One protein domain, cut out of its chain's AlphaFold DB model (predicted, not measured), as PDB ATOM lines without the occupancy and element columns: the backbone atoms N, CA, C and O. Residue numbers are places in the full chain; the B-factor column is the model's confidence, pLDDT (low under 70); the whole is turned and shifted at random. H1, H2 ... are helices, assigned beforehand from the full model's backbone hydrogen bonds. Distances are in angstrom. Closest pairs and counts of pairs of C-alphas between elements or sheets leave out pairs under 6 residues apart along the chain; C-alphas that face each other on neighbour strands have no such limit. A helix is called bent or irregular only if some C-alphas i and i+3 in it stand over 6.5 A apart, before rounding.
ATOM      1  N   GLN A  14      37.689  -7.774  13.515       90.81
ATOM      2  CA  GLN A  14      38.086  -8.803  12.557       90.81
ATOM      3  C   GLN A  14      37.761 -10.216  13.062       90.81
ATOM      4  O   GLN A  14      37.114 -10.976  12.345       90.81
ATOM      5  N   HIS A  15      38.144 -10.557  14.299       91.44
ATOM      6  CA  HIS A  15      37.810 -11.861  14.885       91.44
ATOM      7  C   HIS A  15      36.291 -12.075  14.947       91.44
ATOM      8  O   HIS A  15      35.799 -13.159  14.638       91.44
ATOM      9  N   ALA A  16      35.532 -11.024  15.273       92.00
ATOM     10  CA  ALA A  16      34.074 -11.069  15.263       92.00
ATOM     11  C   ALA A  16      33.496 -11.350  13.870       92.00
ATOM     12  O   ALA A  16      32.594 -12.177  13.740       92.00
ATOM     13  N   ALA A  17      34.022 -10.702  12.829       93.38
ATOM     14  CA  ALA A  17      33.599 -10.932  11.452       93.38
ATOM     15  C   ALA A  17      33.902 -12.368  10.986       93.38
ATOM     16  O   ALA A  17      33.045 -13.005  10.372       93.38
ATOM     17  N   GLU A  18      35.080 -12.898  11.320       94.88
ATOM     18  CA  GLU A  18      35.479 -14.274  11.001       94.88
ATOM     19  C   GLU A  18      34.580 -15.305  11.703       94.88
ATOM     20  O   GLU A  18      34.064 -16.223  11.057       94.88
ATOM     21  N   ALA A  19      34.314 -15.125  13.000       94.62
ATOM     22  CA  ALA A  19      33.405 -15.990  13.752       94.62
ATOM     23  C   ALA A  19      31.970 -15.938  13.205       94.62
ATOM     24  O   ALA A  19      31.335 -16.977  13.035       94.62
ATOM     25  N   ASN A  20      31.473 -14.742  12.870       95.88
ATOM     26  CA  ASN A  20      30.153 -14.563  12.267       95.88
ATOM     27  C   ASN A  20      30.049 -15.235  10.892       95.88
ATOM     28  O   ASN A  20      29.026 -15.851  10.592       95.88
ATOM     29  N   HIS A  21      31.099 -15.161  10.073       96.56
ATOM     30  CA  HIS A  21      31.148 -15.857   8.789       96.56
ATOM     31  C   HIS A  21      31.111 -17.381   8.972       96.56
ATOM     32  O   HIS A  21      30.304 -18.060   8.334       96.56
ATOM     33  N   HIS A  22      31.924 -17.918   9.888       97.19
ATOM     34  CA  HIS A  22      31.923 -19.346  10.214       97.19
ATOM     35  C   HIS A  22      30.562 -19.820  10.753       97.19
ATOM     36  O   HIS A  22      30.085 -20.904  10.403       97.19
ATOM     37  N   PHE A  23      29.912 -19.007  11.587       98.06
ATOM     38  CA  PHE A  23      28.572 -19.286  12.083       98.06
ATOM     39  C   PHE A  23      27.538 -19.336  10.954       98.06
ATOM     40  O   PHE A  23      26.788 -20.308  10.871       98.06
ATOM     41  N   ASP A  24      27.530 -18.353  10.048       97.38
ATOM     42  CA  ASP A  24      26.612 -18.348   8.906       97.38
ATOM     43  C   ASP A  24      26.809 -19.601   8.025       97.38
ATOM     44  O   ASP A  24      25.830 -20.259   7.677       97.38
ATOM     45  N   GLU A  25      28.053 -20.006   7.743       97.94
ATOM     46  CA  GLU A  25      28.352 -21.262   7.028       97.94
ATOM     47  C   GLU A  25      27.842 -22.512   7.761       97.94
ATOM     48  O   GLU A  25      27.328 -23.453   7.147       97.94
ATOM     49  N   THR A  26      27.944 -22.521   9.090       98.00
ATOM     50  CA  THR A  26      27.448 -23.622   9.925       98.00
ATOM     51  C   THR A  26      25.924 -23.729   9.841       98.00
ATOM     52  O   THR A  26      25.399 -24.823   9.626       98.00
ATOM     53  N   VAL A  27      25.211 -22.601   9.925       97.81
ATOM     54  CA  VAL A  27      23.747 -22.565   9.782       97.81
ATOM     55  C   VAL A  27      23.320 -22.976   8.372       97.81
ATOM     56  O   VAL A  27      22.392 -23.770   8.232       97.81
ATOM     57  N   ARG A  28      24.015 -22.529   7.314       97.19
ATOM     58  CA  ARG A  28      23.743 -22.986   5.936       97.19
ATOM     59  C   ARG A  28      23.828 -24.502   5.819       97.19
ATOM     60  O   ARG A  28      22.939 -25.120   5.236       97.19
ATOM     61  N   ARG A  29      24.887 -25.107   6.365       96.50
ATOM     62  CA  ARG A  29      25.084 -26.563   6.333       96.50
ATOM     63  C   ARG A  29      23.962 -27.293   7.064       96.50
ATOM     64  O   ARG A  29      23.428 -28.254   6.518       96.50
ATOM     65  N   PHE A  30      23.584 -26.807   8.246       96.81
ATOM     66  CA  PHE A  30      22.450 -27.334   9.002       96.81
ATOM     67  C   PHE A  30      21.153 -27.293   8.178       96.81
ATOM     68  O   PHE A  30      20.483 -28.310   8.025       96.81
ATOM     69  N   LEU A  31      20.834 -26.144   7.569       95.44
ATOM     70  CA  LEU A  31      19.620 -25.978   6.766       95.44
ATOM     71  C   LEU A  31      19.612 -26.880   5.524       95.44
ATOM     72  O   LEU A  31      18.573 -27.445   5.199       95.44
ATOM     73  N   ARG A  32      20.756 -27.064   4.852       93.94
ATOM     74  CA  ARG A  32      20.875 -28.006   3.724       93.94
ATOM     75  C   ARG A  32      20.587 -29.440   4.155       93.94
ATOM     76  O   ARG A  32      19.779 -30.102   3.515       93.94
ATOM     77  N   GLN A  33      21.181 -29.885   5.260       92.50
ATOM     78  CA  GLN A  33      20.941 -31.225   5.802       92.50
ATOM     79  C   GLN A  33      19.469 -31.427   6.184       92.50
ATOM     80  O   GLN A  33      18.888 -32.462   5.871       92.50
ATOM     81  N   TRP A  34      18.848 -30.423   6.806       91.75
ATOM     82  CA  TRP A  34      17.423 -30.449   7.139       91.75
ATOM     83  C   TRP A  34      16.519 -30.558   5.895       91.75
ATOM     84  O   TRP A  34      15.536 -31.303   5.907       91.75
ATOM     85  N   ILE A  35      16.862 -29.861   4.803       89.44
ATOM     86  CA  ILE A  35      16.152 -29.955   3.515       89.44
ATOM     87  C   ILE A  35      16.335 -31.348   2.890       89.44
ATOM     88  O   ILE A  35      15.357 -31.956   2.454       89.44
ATOM     89  N   GLU A  36      17.567 -31.868   2.870       85.81
ATOM     90  CA  GLU A  36      17.918 -33.185   2.310       85.81
ATOM     91  C   GLU A  36      17.209 -34.347   3.020       85.81
ATOM     92  O   GLU A  36      16.900 -35.358   2.392       85.81
ATOM     93  N   GLN A  37      16.882 -34.192   4.305       83.06
ATOM     94  CA  GLN A  37      16.112 -35.168   5.087       83.06
ATOM     95  C   GLN A  37      14.614 -35.225   4.715       83.06
ATOM     96  O   GLN A  37      13.864 -35.995   5.313       83.06
ATOM     97  N   GLY A  38      14.173 -34.473   3.698       64.38
ATOM     98  CA  GLY A  38      12.843 -34.601   3.090       64.38
ATOM     99  C   GLY A  38      11.767 -33.684   3.674       64.38
ATOM    100  O   GLY A  38      10.598 -33.815   3.316       64.38
ATOM    101  N   THR A  39      12.134 -32.729   4.531       62.41
ATOM    102  CA  THR A  39      11.174 -31.914   5.300       62.41
ATOM    103  C   THR A  39      10.448 -30.844   4.468       62.41
ATOM    104  O   THR A  39       9.367 -30.404   4.844       62.41
ATOM    105  N   VAL A  40      10.992 -30.447   3.308       56.22
ATOM    106  CA  VAL A  40      10.422 -29.381   2.445       56.22
ATOM    107  C   VAL A  40       9.761 -29.928   1.168       56.22
ATOM    108  O   VAL A  40       8.898 -29.280   0.587       56.22
ATOM    109  N   LEU A  41      10.102 -31.145   0.730       48.84
ATOM    110  CA  LEU A  41       9.695 -31.685  -0.582       48.84
ATOM    111  C   LEU A  41       8.276 -32.298  -0.629       48.84
ATOM    112  O   LEU A  41       7.875 -32.819  -1.669       48.84
ATOM    113  N   HIS A  42       7.496 -32.228   0.457       43.16
ATOM    114  CA  HIS A  42       6.160 -32.844   0.533       43.16
ATOM    115  C   HIS A  42       5.008 -31.900   0.914       43.16
ATOM    116  O   HIS A  42       3.881 -32.361   1.097       43.16
ATOM    117  N   THR A  43       5.227 -30.586   0.992       43.00
ATOM    118  CA  THR A  43       4.123 -29.641   1.215       43.00
ATOM    119  C   THR A  43       3.315 -29.433  -0.067       43.00
ATOM    120  O   THR A  43       3.836 -28.959  -1.069       43.00
ATOM    121  N   SER A  44       2.045 -29.842   0.007       40.59
ATOM    122  CA  SER A  44       0.921 -29.649  -0.920       40.59
ATOM    123  C   SER A  44       1.080 -28.552  -1.980       40.59
ATOM    124  O   SER A  44       1.431 -27.420  -1.658       40.59
ATOM    125  N   ALA A  45       0.670 -28.883  -3.209       40.91
ATOM    126  CA  ALA A  45       0.674 -28.077  -4.437       40.91
ATOM    127  C   ALA A  45      -0.035 -26.697  -4.390       40.91
ATOM    128  O   ALA A  45      -0.154 -26.054  -5.427       40.91
ATOM    129  N   ASP A  46      -0.470 -26.234  -3.216       42.66
ATOM    130  CA  ASP A  46      -1.117 -24.936  -2.991       42.66
ATOM    131  C   ASP A  46      -0.210 -23.901  -2.288       42.66
ATOM    132  O   ASP A  46      -0.582 -22.731  -2.200       42.66
ATOM    133  N   ASP A  47       0.987 -24.273  -1.807       46.16
ATOM    134  CA  ASP A  47       1.946 -23.307  -1.246       46.16
ATOM    135  C   ASP A  47       2.911 -22.840  -2.357       46.16
ATOM    136  O   ASP A  47       3.754 -23.597  -2.842       46.16
ATOM    137  N   VAL A  48       2.822 -21.555  -2.725       45.72
ATOM    138  CA  VAL A  48       3.616 -20.818  -3.748       45.72
ATOM    139  C   VAL A  48       5.151 -20.970  -3.583       45.72
ATOM    140  O   VAL A  48       5.943 -20.551  -4.425       45.72
ATOM    141  N   HIS A  49       5.604 -21.609  -2.505       45.78
ATOM    142  CA  HIS A  49       6.999 -21.920  -2.210       45.78
ATOM    143  C   HIS A  49       7.528 -23.214  -2.854       45.78
ATOM    144  O   HIS A  49       8.747 -23.376  -2.937       45.78
ATOM    145  N   SER A  50       6.660 -24.098  -3.363       46.38
ATOM    146  CA  SER A  50       7.078 -25.351  -4.016       46.38
ATOM    147  C   SER A  50       7.800 -25.137  -5.355       46.38
ATOM    148  O   SER A  50       8.630 -25.965  -5.725       46.38
ATOM    149  N   GLU A  51       7.527 -24.051  -6.086       43.06
ATOM    150  CA  GLU A  51       8.171 -23.784  -7.387       43.06
ATOM    151  C   GLU A  51       9.570 -23.150  -7.257       43.06
ATOM    152  O   GLU A  51      10.413 -23.340  -8.132       43.06
ATOM    153  N   TYR A  52       9.874 -22.465  -6.146       45.84
ATOM    154  CA  TYR A  52      11.192 -21.843  -5.923       45.84
ATOM    155  C   TYR A  52      12.257 -22.834  -5.432       45.84
ATOM    156  O   TYR A  52      13.429 -22.706  -5.787       45.84
ATOM    157  N   ALA A  53      11.859 -23.848  -4.656       49.12
ATOM    158  CA  ALA A  53      12.775 -24.860  -4.122       49.12
ATOM    159  C   ALA A  53      13.429 -25.726  -5.219       49.12
ATOM    160  O   ALA A  53      14.501 -26.286  -5.002       49.12
ATOM    161  N   ALA A  54      12.811 -25.812  -6.402       51.81
ATOM    162  CA  ALA A  54      13.327 -26.587  -7.526       51.81
ATOM    163  C   ALA A  54      14.387 -25.848  -8.369       51.81
ATOM    164  O   ALA A  54      15.085 -26.504  -9.142       51.81
ATOM    165  N   HIS A  55      14.530 -24.519  -8.241       55.59
ATOM    166  CA  HIS A  55      15.367 -23.731  -9.156       55.59
ATOM    167  C   HIS A  55      16.568 -23.004  -8.533       55.59
ATOM    168  O   HIS A  55      17.502 -22.714  -9.278       55.59
ATOM    169  N   ASP A  56      16.620 -22.778  -7.215       80.75
ATOM    170  CA  ASP A  56      17.838 -22.273  -6.561       80.75
ATOM    171  C   ASP A  56      17.866 -22.617  -5.058       80.75
ATOM    172  O   ASP A  56      17.359 -21.878  -4.206       80.75
ATOM    173  N   LEU A  57      18.454 -23.774  -4.727       83.75
ATOM    174  CA  LEU A  57      18.636 -24.218  -3.340       83.75
ATOM    175  C   LEU A  57      19.451 -23.205  -2.524       83.75
ATOM    176  O   LEU A  57      19.180 -23.020  -1.340       83.75
ATOM    177  N   ASP A  58      20.424 -22.537  -3.143       87.06
ATOM    178  CA  ASP A  58      21.302 -21.597  -2.455       87.06
ATOM    179  C   ASP A  58      20.534 -20.325  -2.090       87.06
ATOM    180  O   ASP A  58      20.565 -19.905  -0.931       87.06
ATOM    181  N   ALA A  59      19.747 -19.775  -3.019       86.25
ATOM    182  CA  ALA A  59      18.857 -18.654  -2.722       86.25
ATOM    183  C   ALA A  59      17.802 -19.008  -1.662       86.25
ATOM    184  O   ALA A  59      17.487 -18.181  -0.798       86.25
ATOM    185  N   PHE A  60      17.271 -20.238  -1.675       88.06
ATOM    186  CA  PHE A  60      16.339 -20.676  -0.640       88.06
ATOM    187  C   PHE A  60      17.014 -20.785   0.731       88.06
ATOM    188  O   PHE A  60      16.461 -20.282   1.709       88.06
ATOM    189  N   VAL A  61      18.213 -21.367   0.821       91.62
ATOM    190  CA  VAL A  61      18.988 -21.421   2.073       91.62
ATOM    191  C   VAL A  61      19.286 -20.009   2.591       91.62
ATOM    192  O   VAL A  61      19.120 -19.739   3.781       91.62
ATOM    193  N   GLU A  62      19.631 -19.083   1.696       89.62
ATOM    194  CA  GLU A  62      19.928 -17.685   2.020       89.62
ATOM    195  C   GLU A  62      18.720 -16.844   2.440       89.62
ATOM    196  O   GLU A  62      18.889 -15.865   3.169       89.62
ATOM    197  N   GLY A  63      17.508 -17.149   1.975       83.38
ATOM    198  CA  GLY A  63      16.338 -16.282   2.177       83.38
ATOM    199  C   GLY A  63      15.173 -16.925   2.929       83.38
ATOM    200  O   GLY A  63      14.499 -16.265   3.718       83.38
ATOM    201  N   GLY A  64      14.899 -18.203   2.685       86.06
ATOM    202  CA  GLY A  64      13.646 -18.851   3.083       86.06
ATOM    203  C   GLY A  64      13.791 -20.005   4.067       86.06
ATOM    204  O   GLY A  64      12.899 -20.197   4.893       86.06
ATOM    205  N   ALA A  65      14.899 -20.747   4.023       91.38
ATOM    206  CA  ALA A  65      15.014 -22.033   4.704       91.38
ATOM    207  C   ALA A  65      14.901 -21.916   6.226       91.38
ATOM    208  O   ALA A  65      14.142 -22.667   6.826       91.38
ATOM    209  N   LEU A  66      15.564 -20.935   6.853       93.75
ATOM    210  CA  LEU A  66      15.459 -20.740   8.304       93.75
ATOM    211  C   LEU A  66      14.020 -20.412   8.733       93.75
ATOM    212  O   LEU A  66      13.517 -20.944   9.714       93.75
ATOM    213  N   ARG A  67      13.320 -19.558   7.980       90.12
ATOM    214  CA  ARG A  67      11.922 -19.225   8.277       90.12
ATOM    215  C   ARG A  67      11.001 -20.432   8.088       90.12
ATOM    216  O   ARG A  67      10.060 -20.588   8.860       90.12
ATOM    217  N   ALA A  68      11.249 -21.254   7.069       89.75
ATOM    218  CA  ALA A  68      10.523 -22.502   6.859       89.75
ATOM    219  C   ALA A  68      10.788 -23.488   8.006       89.75
ATOM    220  O   ALA A  68       9.843 -24.058   8.537       89.75
ATOM    221  N   PHE A  69      12.036 -23.604   8.459       92.69
ATOM    222  CA  PHE A  69      12.415 -24.414   9.615       92.69
ATOM    223  C   PHE A  69      11.609 -24.023  10.870       92.69
ATOM    224  O   PHE A  69      10.890 -24.859  11.407       92.69
ATOM    225  N   PHE A  70      11.572 -22.735  11.232       92.31
ATOM    226  CA  PHE A  70      10.727 -22.212  12.325       92.31
ATOM    227  C   PHE A  70       9.205 -22.301  12.069       92.31
ATOM    228  O   PHE A  70       8.413 -22.075  12.976       92.31
ATOM    229  N   LYS A  71       8.749 -22.552  10.832       89.38
ATOM    230  CA  LYS A  71       7.324 -22.807  10.523       89.38
ATOM    231  C   LYS A  71       6.959 -24.276  10.763       89.38
ATOM    232  O   LYS A  71       5.795 -24.562  11.016       89.38
ATOM    233  N   HIS A  72       7.920 -25.186  10.620       88.50
ATOM    234  CA  HIS A  72       7.708 -26.632  10.714       88.50
ATOM    235  C   HIS A  72       8.053 -27.220  12.085       88.50
ATOM    236  O   HIS A  72       7.744 -28.387  12.324       88.50
ATOM    237  N   HIS A  73       8.658 -26.429  12.970       87.00
ATOM    238  CA  HIS A  73       9.070 -26.839  14.306       87.00
ATOM    239  C   HIS A  73       8.633 -25.794  15.336       87.00
ATOM    240  O   HIS A  73       8.949 -24.616  15.181       87.00
ATOM    241  N   ASP A  74       7.934 -26.240  16.381       87.94
ATOM    242  CA  ASP A  74       7.552 -25.403  17.531       87.94
ATOM    243  C   ASP A  74       8.724 -25.219  18.527       87.94
ATOM    244  O   ASP A  74       8.667 -24.392  19.438       87.94
ATOM    245  N   ASP A  75       9.791 -26.003  18.351       90.62
ATOM    246  CA  ASP A  75      11.016 -26.084  19.153       90.62
ATOM    247  C   ASP A  75      12.279 -25.804  18.309       90.62
ATOM    248  O   ASP A  75      13.380 -26.269  18.614       90.62
ATOM    249  N   ALA A  76      12.145 -25.052  17.216       94.62
ATOM    250  CA  ALA A  76      13.213 -24.806  16.252       94.62
ATOM    251  C   ALA A  76      14.442 -24.142  16.905       94.62
ATOM    252  O   ALA A  76      15.581 -24.516  16.600       94.62
ATOM    253  N   LEU A  77      14.250 -23.198  17.837       95.94
ATOM    254  CA  LEU A  77      15.365 -22.620  18.595       95.94
ATOM    255  C   LEU A  77      16.102 -23.673  19.438       95.94
ATOM    256  O   LEU A  77      17.333 -23.684  19.441       95.94
ATOM    257  N   GLU A  78      15.385 -24.570  20.119       95.31
ATOM    258  CA  GLU A  78      15.993 -25.648  20.918       95.31
ATOM    259  C   GLU A  78      16.787 -26.603  20.026       95.31
ATOM    260  O   GLU A  78      17.929 -26.951  20.329       95.31
ATOM    261  N   GLN A  79      16.231 -26.964  18.868       95.19
ATOM    262  CA  GLN A  79      16.915 -27.812  17.898       95.19
ATOM    263  C   GLN A  79      18.188 -27.160  17.348       95.19
ATOM    264  O   GLN A  79      19.212 -27.834  17.220       95.19
ATOM    265  N   LEU A  80      18.180 -25.852  17.072       96.69
ATOM    266  CA  LEU A  80      19.396 -25.119  16.700       96.69
ATOM    267  C   LEU A  80      20.423 -25.116  17.839       96.69
ATOM    268  O   LEU A  80      21.612 -25.314  17.592       96.69
ATOM    269  N   LEU A  81      19.979 -24.941  19.085       96.56
ATOM    270  CA  LEU A  81      20.839 -24.993  20.270       96.56
ATOM    271  C   LEU A  81      21.330 -26.412  20.605       96.56
ATOM    272  O   LEU A  81      22.318 -26.559  21.322       96.56
ATOM    273  N   SER A  82      20.709 -27.459  20.058       95.69
ATOM    274  CA  SER A  82      21.221 -28.831  20.160       95.69
ATOM    275  C   SER A  82      22.463 -29.067  19.287       95.69
ATOM    276  O   SER A  82      23.220 -30.009  19.526       95.69
ATOM    277  N   GLN A  83      22.708 -28.202  18.293       97.00
ATOM    278  CA  GLN A  83      23.876 -28.279  17.417       97.00
ATOM    279  C   GLN A  83      25.084 -27.610  18.091       97.00
ATOM    280  O   GLN A  83      25.079 -26.387  18.253       97.00
ATOM    281  N   PRO A  84      26.160 -28.347  18.443       96.19
ATOM    282  CA  PRO A  84      27.233 -27.823  19.293       96.19
ATOM    283  C   PRO A  84      27.903 -26.546  18.776       96.19
ATOM    284  O   PRO A  84      28.227 -25.655  19.561       96.19
ATOM    285  N   ASP A  85      28.110 -26.438  17.463       96.62
ATOM    286  CA  ASP A  85      28.787 -25.288  16.857       96.62
ATOM    287  C   ASP A  85      27.885 -24.046  16.785       96.62
ATOM    288  O   ASP A  85      28.356 -22.934  17.030       96.62
ATOM    289  N   ILE A  86      26.584 -24.235  16.532       97.62
ATOM    290  CA  ILE A  86      25.586 -23.156  16.564       97.62
ATOM    291  C   ILE A  86      25.409 -22.675  18.008       97.62
ATOM    292  O   ILE A  86      25.499 -21.477  18.284       97.62
ATOM    293  N   ALA A  87      25.234 -23.611  18.943       97.19
ATOM    294  CA  ALA A  87      25.074 -23.331  20.362       97.19
ATOM    295  C   ALA A  87      26.267 -22.559  20.931       97.19
ATOM    296  O   ALA A  87      26.074 -21.546  21.597       97.19
ATOM    297  N   ARG A  88      27.501 -22.986  20.623       96.38
ATOM    298  CA  ARG A  88      28.725 -22.306  21.077       96.38
ATOM    299  C   ARG A  88      28.740 -20.832  20.676       96.38
ATOM    300  O   ARG A  88      29.115 -19.993  21.491       96.38
ATOM    301  N   HIS A  89      28.319 -20.516  19.452       97.38
ATOM    302  CA  HIS A  89      28.265 -19.136  18.970       97.38
ATOM    303  C   HIS A  89      27.149 -18.337  19.647       97.38
ATOM    304  O   HIS A  89      27.409 -17.256  20.172       97.38
ATOM    305  N   LEU A  90      25.918 -18.860  19.700       97.25
ATOM    306  CA  LEU A  90      24.770 -18.153  20.296       97.25
ATOM    307  C   LEU A  90      24.919 -17.948  21.819       97.25
ATOM    308  O   LEU A  90      24.462 -16.938  22.368       97.25
ATOM    309  N   LEU A  91      25.599 -18.873  22.501       96.56
ATOM    310  CA  LEU A  91      25.842 -18.863  23.947       96.56
ATOM    311  C   LEU A  91      27.164 -18.193  24.355       96.56
ATOM    312  O   LEU A  91      27.539 -18.275  25.532       96.56
ATOM    313  N   ARG A  92      27.874 -17.532  23.429       95.56
ATOM    314  CA  ARG A  92      29.124 -16.817  23.732       95.56
ATOM    315  C   ARG A  92      28.916 -15.736  24.792       95.56
ATOM    316  O   ARG A  92      27.824 -15.168  24.908       95.56
ATOM    317  N   THR A  93      29.939 -15.469  25.600       94.19
ATOM    318  CA  THR A  93      29.840 -14.456  26.660       94.19
ATOM    319  C   THR A  93      29.954 -13.054  26.074       94.19
ATOM    320  O   THR A  93      30.421 -12.895  24.951       94.19
ATOM    321  N   GLY A  94      29.547 -12.024  26.824       91.44
ATOM    322  CA  GLY A  94      29.674 -10.639  26.352       91.44
ATOM    323  C   GLY A  94      31.117 -10.245  26.013       91.44
ATOM    324  O   GLY A  94      31.327  -9.428  25.128       91.44
ATOM    325  N   ASN A  95      32.110 -10.863  26.658       88.75
ATOM    326  CA  ASN A  95      33.526 -10.594  26.387       88.75
ATOM    327  C   ASN A  95      33.984 -11.127  25.016       88.75
ATOM    328  O   ASN A  95      34.984 -10.654  24.483       88.75
ATOM    329  N   ASP A  96      33.229 -12.067  24.440       90.75
ATOM    330  CA  ASP A  96      33.475 -12.690  23.134       90.75
ATOM    331  C   ASP A  96      32.608 -12.049  22.031       90.75
ATOM    332  O   ASP A  96      32.323 -12.657  20.996       90.75
ATOM    333  N   VAL A  97      32.111 -10.833  22.275       92.06
ATOM    334  CA  VAL A  97      31.291 -10.066  21.335       92.06
ATOM    335  C   VAL A  97      31.938  -8.722  21.075       92.06
ATOM    336  O   VAL A  97      32.339  -8.006  21.990       92.06
ATOM    337  N   HIS A  98      32.013  -8.366  19.798       92.31
ATOM    338  CA  HIS A  98      32.406  -7.028  19.404       92.31
ATOM    339  C   HIS A  98      31.180  -6.111  19.417       92.31
ATOM    340  O   HIS A  98      30.191  -6.403  18.741       92.31
ATOM    341  N   PHE A  99      31.261  -5.018  20.175       89.12
ATOM    342  CA  PHE A  99      30.236  -3.978  20.242       89.12
ATOM    343  C   PHE A  99      30.746  -2.701  19.576       89.12
ATOM    344  O   PHE A  99      31.869  -2.269  19.843       89.12
ATOM    345  N   GLU A 100      29.923  -2.089  18.730       82.75
ATOM    346  CA  GLU A 100      30.282  -0.851  18.038       82.75
ATOM    347  C   GLU A 100      30.332   0.353  19.002       82.75
ATOM    348  O   GLU A 100      29.464   0.470  19.868       82.75
ATOM    349  N   PRO A 101      31.283   1.297  18.864       72.44
ATOM    350  CA  PRO A 101      31.464   2.387  19.833       72.44
ATOM    351  C   PRO A 101      30.268   3.338  20.018       72.44
ATOM    352  O   PRO A 101      30.074   3.861  21.114       72.44
ATOM    353  N   ASP A 102      29.472   3.577  18.970       64.31
ATOM    354  CA  ASP A 102      28.483   4.667  18.960       64.31
ATOM    355  C   ASP A 102      27.190   4.323  19.720       64.31
ATOM    356  O   ASP A 102      26.626   5.168  20.418       64.31
ATOM    357  N   ALA A 103      26.732   3.072  19.622       65.19
ATOM    358  CA  ALA A 103      25.486   2.593  20.238       65.19
ATOM    359  C   ALA A 103      25.646   1.266  20.999       65.19
ATOM    360  O   ALA A 103      24.668   0.735  21.534       65.19
ATOM    361  N   TYR A 104      26.871   0.733  21.059       75.88
ATOM    362  CA  TYR A 104      27.170  -0.603  21.577       75.88
ATOM    363  C   TYR A 104      26.323  -1.689  20.907       75.88
ATOM    364  O   TYR A 104      25.908  -2.650  21.550       75.88
ATOM    365  N   GLU A 105      26.051  -1.532  19.610       84.62
ATOM    366  CA  GLU A 105      25.397  -2.571  18.818       84.62
ATOM    367  C   GLU A 105      26.332  -3.776  18.683       84.62
ATOM    368  O   GLU A 105      27.501  -3.602  18.327       84.62
ATOM    369  N   PRO A 106      25.865  -5.000  18.979       90.56
ATOM    370  CA  PRO A 106      26.668  -6.183  18.760       90.56
ATOM    371  C   PRO A 106      26.820  -6.434  17.259       90.56
ATOM    372  O   PRO A 106      25.845  -6.434  16.502       90.56
ATOM    373  N   LEU A 107      28.042  -6.738  16.829       90.62
ATOM    374  CA  LEU A 107      28.283  -7.213  15.473       90.62
ATOM    375  C   LEU A 107      27.769  -8.653  15.351       90.62
ATOM    376  O   LEU A 107      28.442  -9.609  15.743       90.62
ATOM    377  N   LEU A 108      26.560  -8.798  14.814       91.38
ATOM    378  CA  LEU A 108      25.888 -10.082  14.616       91.38
ATOM    379  C   LEU A 108      25.968 -10.543  13.161       91.38
ATOM    380  O   LEU A 108      25.882  -9.743  12.224       91.38
ATOM    381  N   SER A 109      26.047 -11.859  12.982       92.62
ATOM    382  CA  SER A 109      25.903 -12.487  11.669       92.62
ATOM    383  C   SER A 109      24.482 -12.309  11.108       92.62
ATOM    384  O   SER A 109      23.540 -11.906  11.808       92.62
ATOM    385  N   ARG A 110      24.286 -12.622   9.821       91.38
ATOM    386  CA  ARG A 110      22.955 -12.543   9.205       91.38
ATOM    387  C   ARG A 110      21.997 -13.570   9.804       91.38
ATOM    388  O   ARG A 110      20.897 -13.194  10.212       91.38
ATOM    389  N   PHE A 111      22.406 -14.837   9.883       95.50
ATOM    390  CA  PHE A 111      21.546 -15.876  10.442       95.50
ATOM    391  C   PHE A 111      21.311 -15.679  11.940       95.50
ATOM    392  O   PHE A 111      20.195 -15.912  12.394       95.50
ATOM    393  N   GLU A 112      22.292 -15.176  12.693       95.81
ATOM    394  CA  GLU A 112      22.138 -14.938  14.130       95.81
ATOM    395  C   GLU A 112      20.991 -13.954  14.417       95.81
ATOM    396  O   GLU A 112      20.095 -14.255  15.207       95.81
ATOM    397  N   ARG A 113      20.949 -12.818  13.708       92.19
ATOM    398  CA  ARG A 113      19.849 -11.841  13.833       92.19
ATOM    399  C   ARG A 113      18.488 -12.456  13.520       92.19
ATOM    400  O   ARG A 113      17.519 -12.229  14.242       92.19
ATOM    401  N   ARG A 114      18.414 -13.246  12.446       93.50
ATOM    402  CA  ARG A 114      17.167 -13.896  12.029       93.50
ATOM    403  C   ARG A 114      16.686 -14.926  13.036       93.50
ATOM    404  O   ARG A 114      15.486 -14.982  13.270       93.50
ATOM    405  N   ILE A 115      17.591 -15.704  13.633       96.19
ATOM    406  CA  ILE A 115      17.249 -16.682  14.673       96.19
ATOM    407  C   ILE A 115      16.554 -15.972  15.837       96.19
ATOM    408  O   ILE A 115      15.456 -16.374  16.210       96.19
ATOM    409  N   TYR A 116      17.120 -14.874  16.351       94.75
ATOM    410  CA  TYR A 116      16.493 -14.125  17.449       94.75
ATOM    411  C   TYR A 116      15.131 -13.534  17.068       94.75
ATOM    412  O   TYR A 116      14.191 -13.578  17.859       94.75
ATOM    413  N   ASN A 117      15.005 -13.001  15.850       92.56
ATOM    414  CA  ASN A 117      13.745 -12.447  15.357       92.56
ATOM    415  C   ASN A 117      12.666 -13.525  15.170       92.56
ATOM    416  O   ASN A 117      11.512 -13.304  15.534       92.56
ATOM    417  N   LEU A 118      13.025 -14.682  14.615       92.31
ATOM    418  CA  LEU A 118      12.098 -15.793  14.409       92.31
ATOM    419  C   LEU A 118      11.682 -16.426  15.738       92.31
ATOM    420  O   LEU A 118      10.489 -16.626  15.933       92.31
ATOM    421  N   ALA A 119      12.613 -16.644  16.668       92.69
ATOM    422  CA  ALA A 119      12.307 -17.164  18.001       92.69
ATOM    423  C   ALA A 119      11.291 -16.285  18.749       92.69
ATOM    424  O   ALA A 119      10.288 -16.788  19.255       92.69
ATOM    425  N   ALA A 120      11.486 -14.962  18.736       89.94
ATOM    426  CA  ALA A 120      10.559 -14.023  19.365       89.94
ATOM    427  C   ALA A 120       9.148 -14.077  18.744       89.94
ATOM    428  O   ALA A 120       8.152 -14.102  19.458       89.94
ATOM    429  N   HIS A 121       9.043 -14.118  17.411       84.81
ATOM    430  CA  HIS A 121       7.750 -13.965  16.720       84.81
ATOM    431  C   HIS A 121       7.022 -15.271  16.402       84.81
ATOM    432  O   HIS A 121       5.834 -15.230  16.080       84.81
ATOM    433  N   ARG A 122       7.718 -16.409  16.400       82.94
ATOM    434  CA  ARG A 122       7.146 -17.718  16.040       82.94
ATOM    435  C   ARG A 122       6.991 -18.645  17.227       82.94
ATOM    436  O   ARG A 122       5.989 -19.341  17.292       82.94
ATOM    437  N   GLU A 123       7.944 -18.620  18.146       87.94
ATOM    438  CA  GLU A 123       7.951 -19.515  19.305       87.94
ATOM    439  C   GLU A 123       7.595 -18.784  20.602       87.94
ATOM    440  O   GLU A 123       7.462 -19.432  21.636       87.94
ATOM    441  N   HIS A 124       7.444 -17.452  20.567       88.00
ATOM    442  CA  HIS A 124       7.296 -16.613  21.766       88.00
ATOM    443  C   HIS A 124       8.438 -16.848  22.768       88.00
ATOM    444  O   HIS A 124       8.236 -16.942  23.976       88.00
ATOM    445  N   ARG A 125       9.649 -17.005  22.218       89.44
ATOM    446  CA  ARG A 125      10.900 -17.215  22.949       89.44
ATOM    447  C   ARG A 125      11.813 -16.029  22.726       89.44
ATOM    448  O   ARG A 125      12.794 -16.092  21.982       89.44
ATOM    449  N   GLU A 126      11.468 -14.906  23.336       91.00
ATOM    450  CA  GLU A 126      12.295 -13.716  23.276       91.00
ATOM    451  C   GLU A 126      13.674 -14.001  23.877       91.00
ATOM    452  O   GLU A 126      13.824 -14.589  24.951       91.00
ATOM    453  N   VAL A 127      14.708 -13.555  23.168       93.31
ATOM    454  CA  VAL A 127      16.066 -13.475  23.699       93.31
ATOM    455  C   VAL A 127      16.316 -12.004  24.015       93.31
ATOM    456  O   VAL A 127      16.506 -11.220  23.073       93.31
ATOM    457  N   PRO A 128      16.279 -11.598  25.300       91.12
ATOM    458  CA  PRO A 128      16.307 -10.198  25.693       91.12
ATOM    459  C   PRO A 128      17.382  -9.396  24.974       91.12
ATOM    460  O   PRO A 128      18.528  -9.831  24.858       91.12
ATOM    461  N   PHE A 129      17.002  -8.209  24.502       90.75
ATOM    462  CA  PHE A 129      17.856  -7.265  23.769       90.75
ATOM    463  C   PHE A 129      18.366  -7.722  22.387       90.75
ATOM    464  O   PHE A 129      18.866  -6.877  21.653       90.75
ATOM    465  N   ARG A 130      18.232  -8.998  21.988       91.31
ATOM    466  CA  ARG A 130      18.865  -9.527  20.758       91.31
ATOM    467  C   ARG A 130      17.969  -9.566  19.516       91.31
ATOM    468  O   ARG A 130      18.472  -9.710  18.405       91.31
ATOM    469  N   TYR A 131      16.658  -9.425  19.681       88.31
ATOM    470  CA  TYR A 131      15.704  -9.345  18.567       88.31
ATOM    471  C   TYR A 131      15.440  -7.887  18.161       88.31
ATOM    472  O   TYR A 131      15.778  -6.952  18.877       88.31
ATOM    473  N   SER A 132      14.826  -7.642  17.013       84.50
ATOM    474  CA  SER A 132      14.372  -6.323  16.552       84.50
ATOM    475  C   SER A 132      12.843  -6.250  16.576       84.50
ATOM    476  O   SER A 132      12.192  -7.279  16.401       84.50
ATOM    477  N   PRO A 133      12.226  -5.072  16.765       80.56
ATOM    478  CA  PRO A 133      10.783  -4.935  16.566       80.56
ATOM    479  C   PRO A 133      10.415  -5.262  15.112       80.56
ATOM    480  O   PRO A 133      11.220  -5.037  14.211       80.56
ATOM    481  N   THR A 134       9.194  -5.746  14.865       80.75
ATOM    482  CA  THR A 134       8.721  -6.113  13.512       80.75
ATOM    483  C   THR A 134       8.815  -4.962  12.510       80.75
ATOM    484  O   THR A 134       9.100  -5.192  11.341       80.75
ATOM    485  N   SER A 135       8.662  -3.716  12.970       77.00
ATOM    486  CA  SER A 135       8.837  -2.503  12.159       77.00
ATOM    487  C   SER A 135      10.260  -2.300  11.630       77.00
ATOM    488  O   SER A 135      10.456  -1.520  10.703       77.00
ATOM    489  N   ARG A 136      11.254  -2.988  12.203       77.44
ATOM    490  CA  ARG A 136      12.658  -2.975  11.775       77.44
ATOM    491  C   ARG A 136      13.092  -4.318  11.197       77.44
ATOM    492  O   ARG A 136      14.269  -4.654  11.273       77.44
ATOM    493  N   GLN A 137      12.167  -5.105  10.659       82.75
ATOM    494  CA  GLN A 137      12.479  -6.391  10.044       82.75
ATOM    495  C   GLN A 137      12.041  -6.428   8.580       82.75
ATOM    496  O   GLN A 137      10.938  -6.013   8.235       82.75
ATOM    497  N   GLY A 138      12.908  -6.957   7.718       76.69
ATOM    498  CA  GLY A 138      12.581  -7.283   6.336       76.69
ATOM    499  C   GLY A 138      11.761  -8.568   6.234       76.69
ATOM    500  O   GLY A 138      11.537  -9.279   7.212       76.69
ATOM    501  N   ILE A 139      11.369  -8.926   5.011       74.50
ATOM    502  CA  ILE A 139      10.507 -10.089   4.721       74.50
ATOM    503  C   ILE A 139      11.073 -11.444   5.200       74.50
ATOM    504  O   ILE A 139      10.322 -12.401   5.409       74.50
ATOM    505  N   HIS A 140      12.393 -11.519   5.385       73.69
ATOM    506  CA  HIS A 140      13.122 -12.705   5.841       73.69
ATOM    507  C   HIS A 140      13.454 -12.673   7.344       73.69
ATOM    508  O   HIS A 140      14.117 -13.580   7.838       73.69
ATOM    509  N   GLY A 141      13.026 -11.633   8.070       72.25
ATOM    510  CA  GLY A 141      13.431 -11.402   9.460       72.25
ATOM    511  C   GLY A 141      14.837 -10.806   9.597       72.25
ATOM    512  O   GLY A 141      15.396 -10.830  10.690       72.25
ATOM    513  N   ASP A 142      15.425 -10.290   8.511       77.31
ATOM    514  CA  ASP A 142      16.652  -9.483   8.559       77.31
ATOM    515  C   ASP A 142      16.356  -8.150   9.260       77.31
ATOM    516  O   ASP A 142      15.369  -7.496   8.922       77.31
ATOM    517  N   SER A 143      17.192  -7.724  10.207       73.00
ATOM    518  CA  SER A 143      17.066  -6.386  10.795       73.00
ATOM    519  C   SER A 143      17.386  -5.320   9.746       73.00
ATOM    520  O   SER A 143      18.437  -5.377   9.114       73.00
ATOM    521  N   ILE A 144      16.493  -4.348   9.579       69.81
ATOM    522  CA  ILE A 144      16.668  -3.220   8.664       69.81
ATOM    523  C   ILE A 144      17.415  -2.105   9.411       69.81
ATOM    524  O   ILE A 144      17.019  -1.689  10.515       69.81
ATOM    525  N   GLY A 145      18.525  -1.646   8.829       64.06
ATOM    526  CA  GLY A 145      19.280  -0.506   9.328       64.06
ATOM    527  C   GLY A 145      18.462   0.780   9.236       64.06
ATOM    528  O   GLY A 145      17.545   0.898   8.429       64.06
ATOM    529  N   TRP A 146      18.782   1.770  10.068       59.41
ATOM    530  CA  TRP A 146      18.105   3.069  10.016       59.41
ATOM    531  C   TRP A 146      18.214   3.717   8.626       59.41
ATOM    532  O   TRP A 146      17.219   4.153   8.051       59.41
ATOM    533  N   THR A 147      19.417   3.691   8.054       58.47
ATOM    534  CA  THR A 147      19.721   4.204   6.712       58.47
ATOM    535  C   THR A 147      18.966   3.479   5.605       58.47
ATOM    536  O   THR A 147      18.653   4.089   4.590       58.47
ATOM    537  N   ASP A 148      18.615   2.211   5.822       59.50
ATOM    538  CA  ASP A 148      17.929   1.374   4.834       59.50
ATOM    539  C   ASP A 148      16.413   1.644   4.801       59.50
ATOM    540  O   ASP A 148      15.723   1.212   3.879       59.50
ATOM    541  N   THR A 149      15.879   2.356   5.805       53.16
ATOM    542  CA  THR A 149      14.457   2.749   5.876       53.16
ATOM    543  C   THR A 149      14.151   4.098   5.230       53.16
ATOM    544  O   THR A 149      12.981   4.428   5.045       53.16
ATOM    545  N   VAL A 150      15.172   4.882   4.869       56.53
ATOM    546  CA  VAL A 150      14.984   6.186   4.225       56.53
ATOM    547  C   VAL A 150      14.884   5.972   2.717       56.53
ATOM    548  O   VAL A 150      15.896   5.824   2.036       56.53
ATOM    549  N   GLN A 151      13.663   5.948   2.178       55.75
ATOM    550  CA  GLN A 151      13.481   6.085   0.731       55.75
ATOM    551  C   GLN A 151      13.938   7.487   0.299       55.75
ATOM    552  O   GLN A 151      13.680   8.471   0.998       55.75
ATOM    553  N   GLU A 152      14.635   7.592  -0.839       49.28
ATOM    554  CA  GLU A 152      15.073   8.883  -1.385       49.28
ATOM    555  C   GLU A 152      13.884   9.855  -1.493       49.28
ATOM    556  O   GLU A 152      12.959   9.640  -2.273       49.28
ATOM    557  N   GLY A 153      13.915  10.943  -0.713       52.75
ATOM    558  CA  GLY A 153      12.916  12.017  -0.761       52.75
ATOM    559  C   GLY A 153      11.899  12.045   0.385       52.75
ATOM    560  O   GLY A 153      11.159  13.025   0.485       52.75
ATOM    561  N   GLU A 154      11.877  11.051   1.277       56.59
ATOM    562  CA  GLU A 154      11.061  11.102   2.496       56.59
ATOM    563  C   GLU A 154      11.857  11.673   3.678       56.59
ATOM    564  O   GLU A 154      13.051  11.416   3.838       56.59
ATOM    565  N   ASN A 155      11.191  12.465   4.530       52.06
ATOM    566  CA  ASN A 155      11.783  12.820   5.817       52.06
ATOM    567  C   ASN A 155      12.035  11.515   6.576       52.06
ATOM    568  O   ASN A 155      11.086  10.737   6.721       52.06
ATOM    569  N   PRO A 156      13.259  11.275   7.081       55.41
ATOM    570  CA  PRO A 156      13.511  10.085   7.866       55.41
ATOM    571  C   PRO A 156      12.491  10.048   9.010       55.41
ATOM    572  O   PRO A 156      12.179  11.107   9.582       55.41
ATOM    573  N   PRO A 157      11.937   8.869   9.345       58.38
ATOM    574  CA  PRO A 157      11.106   8.741  10.530       58.38
ATOM    575  C   PRO A 157      11.847   9.317  11.750       58.38
ATOM    576  O   PRO A 157      13.052   9.563  11.732       58.38
ATOM    577  N   ARG A 158      11.149   9.586  12.850       60.50
ATOM    578  CA  ARG A 158      11.844  10.029  14.064       60.50
ATOM    579  C   ARG A 158      12.580   8.833  14.667       60.50
ATOM    580  O   ARG A 158      11.927   7.871  15.060       60.50
ATOM    581  N   GLU A 159      13.907   8.899  14.733       63.31
ATOM    582  CA  GLU A 159      14.731   7.848  15.335       63.31
ATOM    583  C   GLU A 159      14.320   7.628  16.799       63.31
ATOM    584  O   GLU A 159      14.320   8.562  17.610       63.31
ATOM    585  N   ASP A 160      13.936   6.394  17.130       68.88
ATOM    586  CA  ASP A 160      13.708   5.973  18.509       68.88
ATOM    587  C   ASP A 160      14.923   5.182  18.981       68.88
ATOM    588  O   ASP A 160      15.109   4.006  18.650       68.88
ATOM    589  N   ILE A 161      15.747   5.845  19.792       68.38
ATOM    590  CA  ILE A 161      16.942   5.232  20.361       68.38
ATOM    591  C   ILE A 161      16.611   4.006  21.222       68.38
ATOM    592  O   ILE A 161      17.471   3.164  21.438       68.38
ATOM    593  N   GLY A 162      15.366   3.844  21.685       73.19
ATOM    594  CA  GLY A 162      14.928   2.657  22.420       73.19
ATOM    595  C   GLY A 162      14.983   1.354  21.614       73.19
ATOM    596  O   GLY A 162      14.793   0.284  22.191       73.19
ATOM    597  N   TYR A 163      15.248   1.406  20.304       75.25
ATOM    598  CA  TYR A 163      15.399   0.211  19.477       75.25
ATOM    599  C   TYR A 163      16.797  -0.403  19.491       75.25
ATOM    600  O   TYR A 163      16.895  -1.605  19.227       75.25
ATOM    601  N   TYR A 164      17.833   0.376  19.803       78.69
ATOM    602  CA  TYR A 164      19.216  -0.096  19.778       78.69
ATOM    603  C   TYR A 164      19.557  -0.944  21.006       78.69
ATOM    604  O   TYR A 164      19.012  -0.732  22.089       78.69
TER     605      TYR A 164
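What this domain is: This is residues 14 to 164 of the 395 residues of an uncharacterized protein of Fibrella aestuarina BUZ 2 (UniProt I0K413). What would one see first? One long helix, H1, makes one side of the domain, and the shorter H2, H5 and H6 pack on it at steep angles. H6 begins at H1 and runs away from it near the domain's middle, side by side with H3, while residues 124 to 164 make a long tail with no named element. How is it made up? The printed part has 151 residues with six named helices, H1 to H6 in chain order, and no named strand; its class is all helix, though the helices hold 68 residues, under half. It is compact, with a radius of gyration of the C-alphas of 16.6 A and spans of 46 by 40 by 29 A.

Where its parts are: Where is the longest helix? H1 is residues 14 to 39, 36.2 A from C-alpha 14 at (38.086, -8.803, 12.557) to C-alpha 39 at (11.174, -31.914, 5.300). It is irregular: C-alphas 36 and 39 are 7.5 A apart. Where are the others? H2 is residues 57 to 63, H3 65 to 72, H4 76 to 81 and H5 84 to 90, with lengths of 9.9 A, 10.5 A, 8.6 A and 10.0 A. H6, residues 110 to 123, is 19.4 A long and ends at C-alpha 123, (7.951, -19.515, 19.305); it is neither bent nor irregular, but only just, C-alphas 120 and 123 being 6.1 A apart.

How they stand to each other: What touches the hub, H1? With residues 19 to 27 alone it touches H5, closest C-alphas Phe 23 and Ile 86 at 6.6 A, at a steep tilt of 52 degrees. With residues 23 to 27 alone it touches H6, Asp 24 to Phe 111 at 5.8 A, and with residues 28 to 32 alone H2, Arg 28 to Val 61 at 6.3 A. With residue 31 alone it only just touches H3, in 3 pairs of C-alphas within 8 A, Leu 31 and Ala 65 closest at 6.4 A. What stands farther out? H3 touches H6 at a shallow tilt of 16 degrees, the same way, closest C-alphas Phe 70 and Arg 122 at 6.8 A. H4 is apart from H1 and touches H5 only at the corner, Leu 81 to Ala 87 at 4.6 A. Are the backbones helical? Every O i to N i+4 pair is within hydrogen-bond range in H2, H3, H4, H5 and H6, and 20 of 22 in H1.

The domain as a whole: How large is it? The two C-alphas farthest apart, those of Ala 45 and Pro 101, are 49.6 A apart. Which links are long, and is there a cut? The links H1 to H2 and H5 to H6 are long, and the printed part has no cut. Where is confidence low? Residues 38 to 55, 102 to 103 and 144 to 161 have pLDDT under 70.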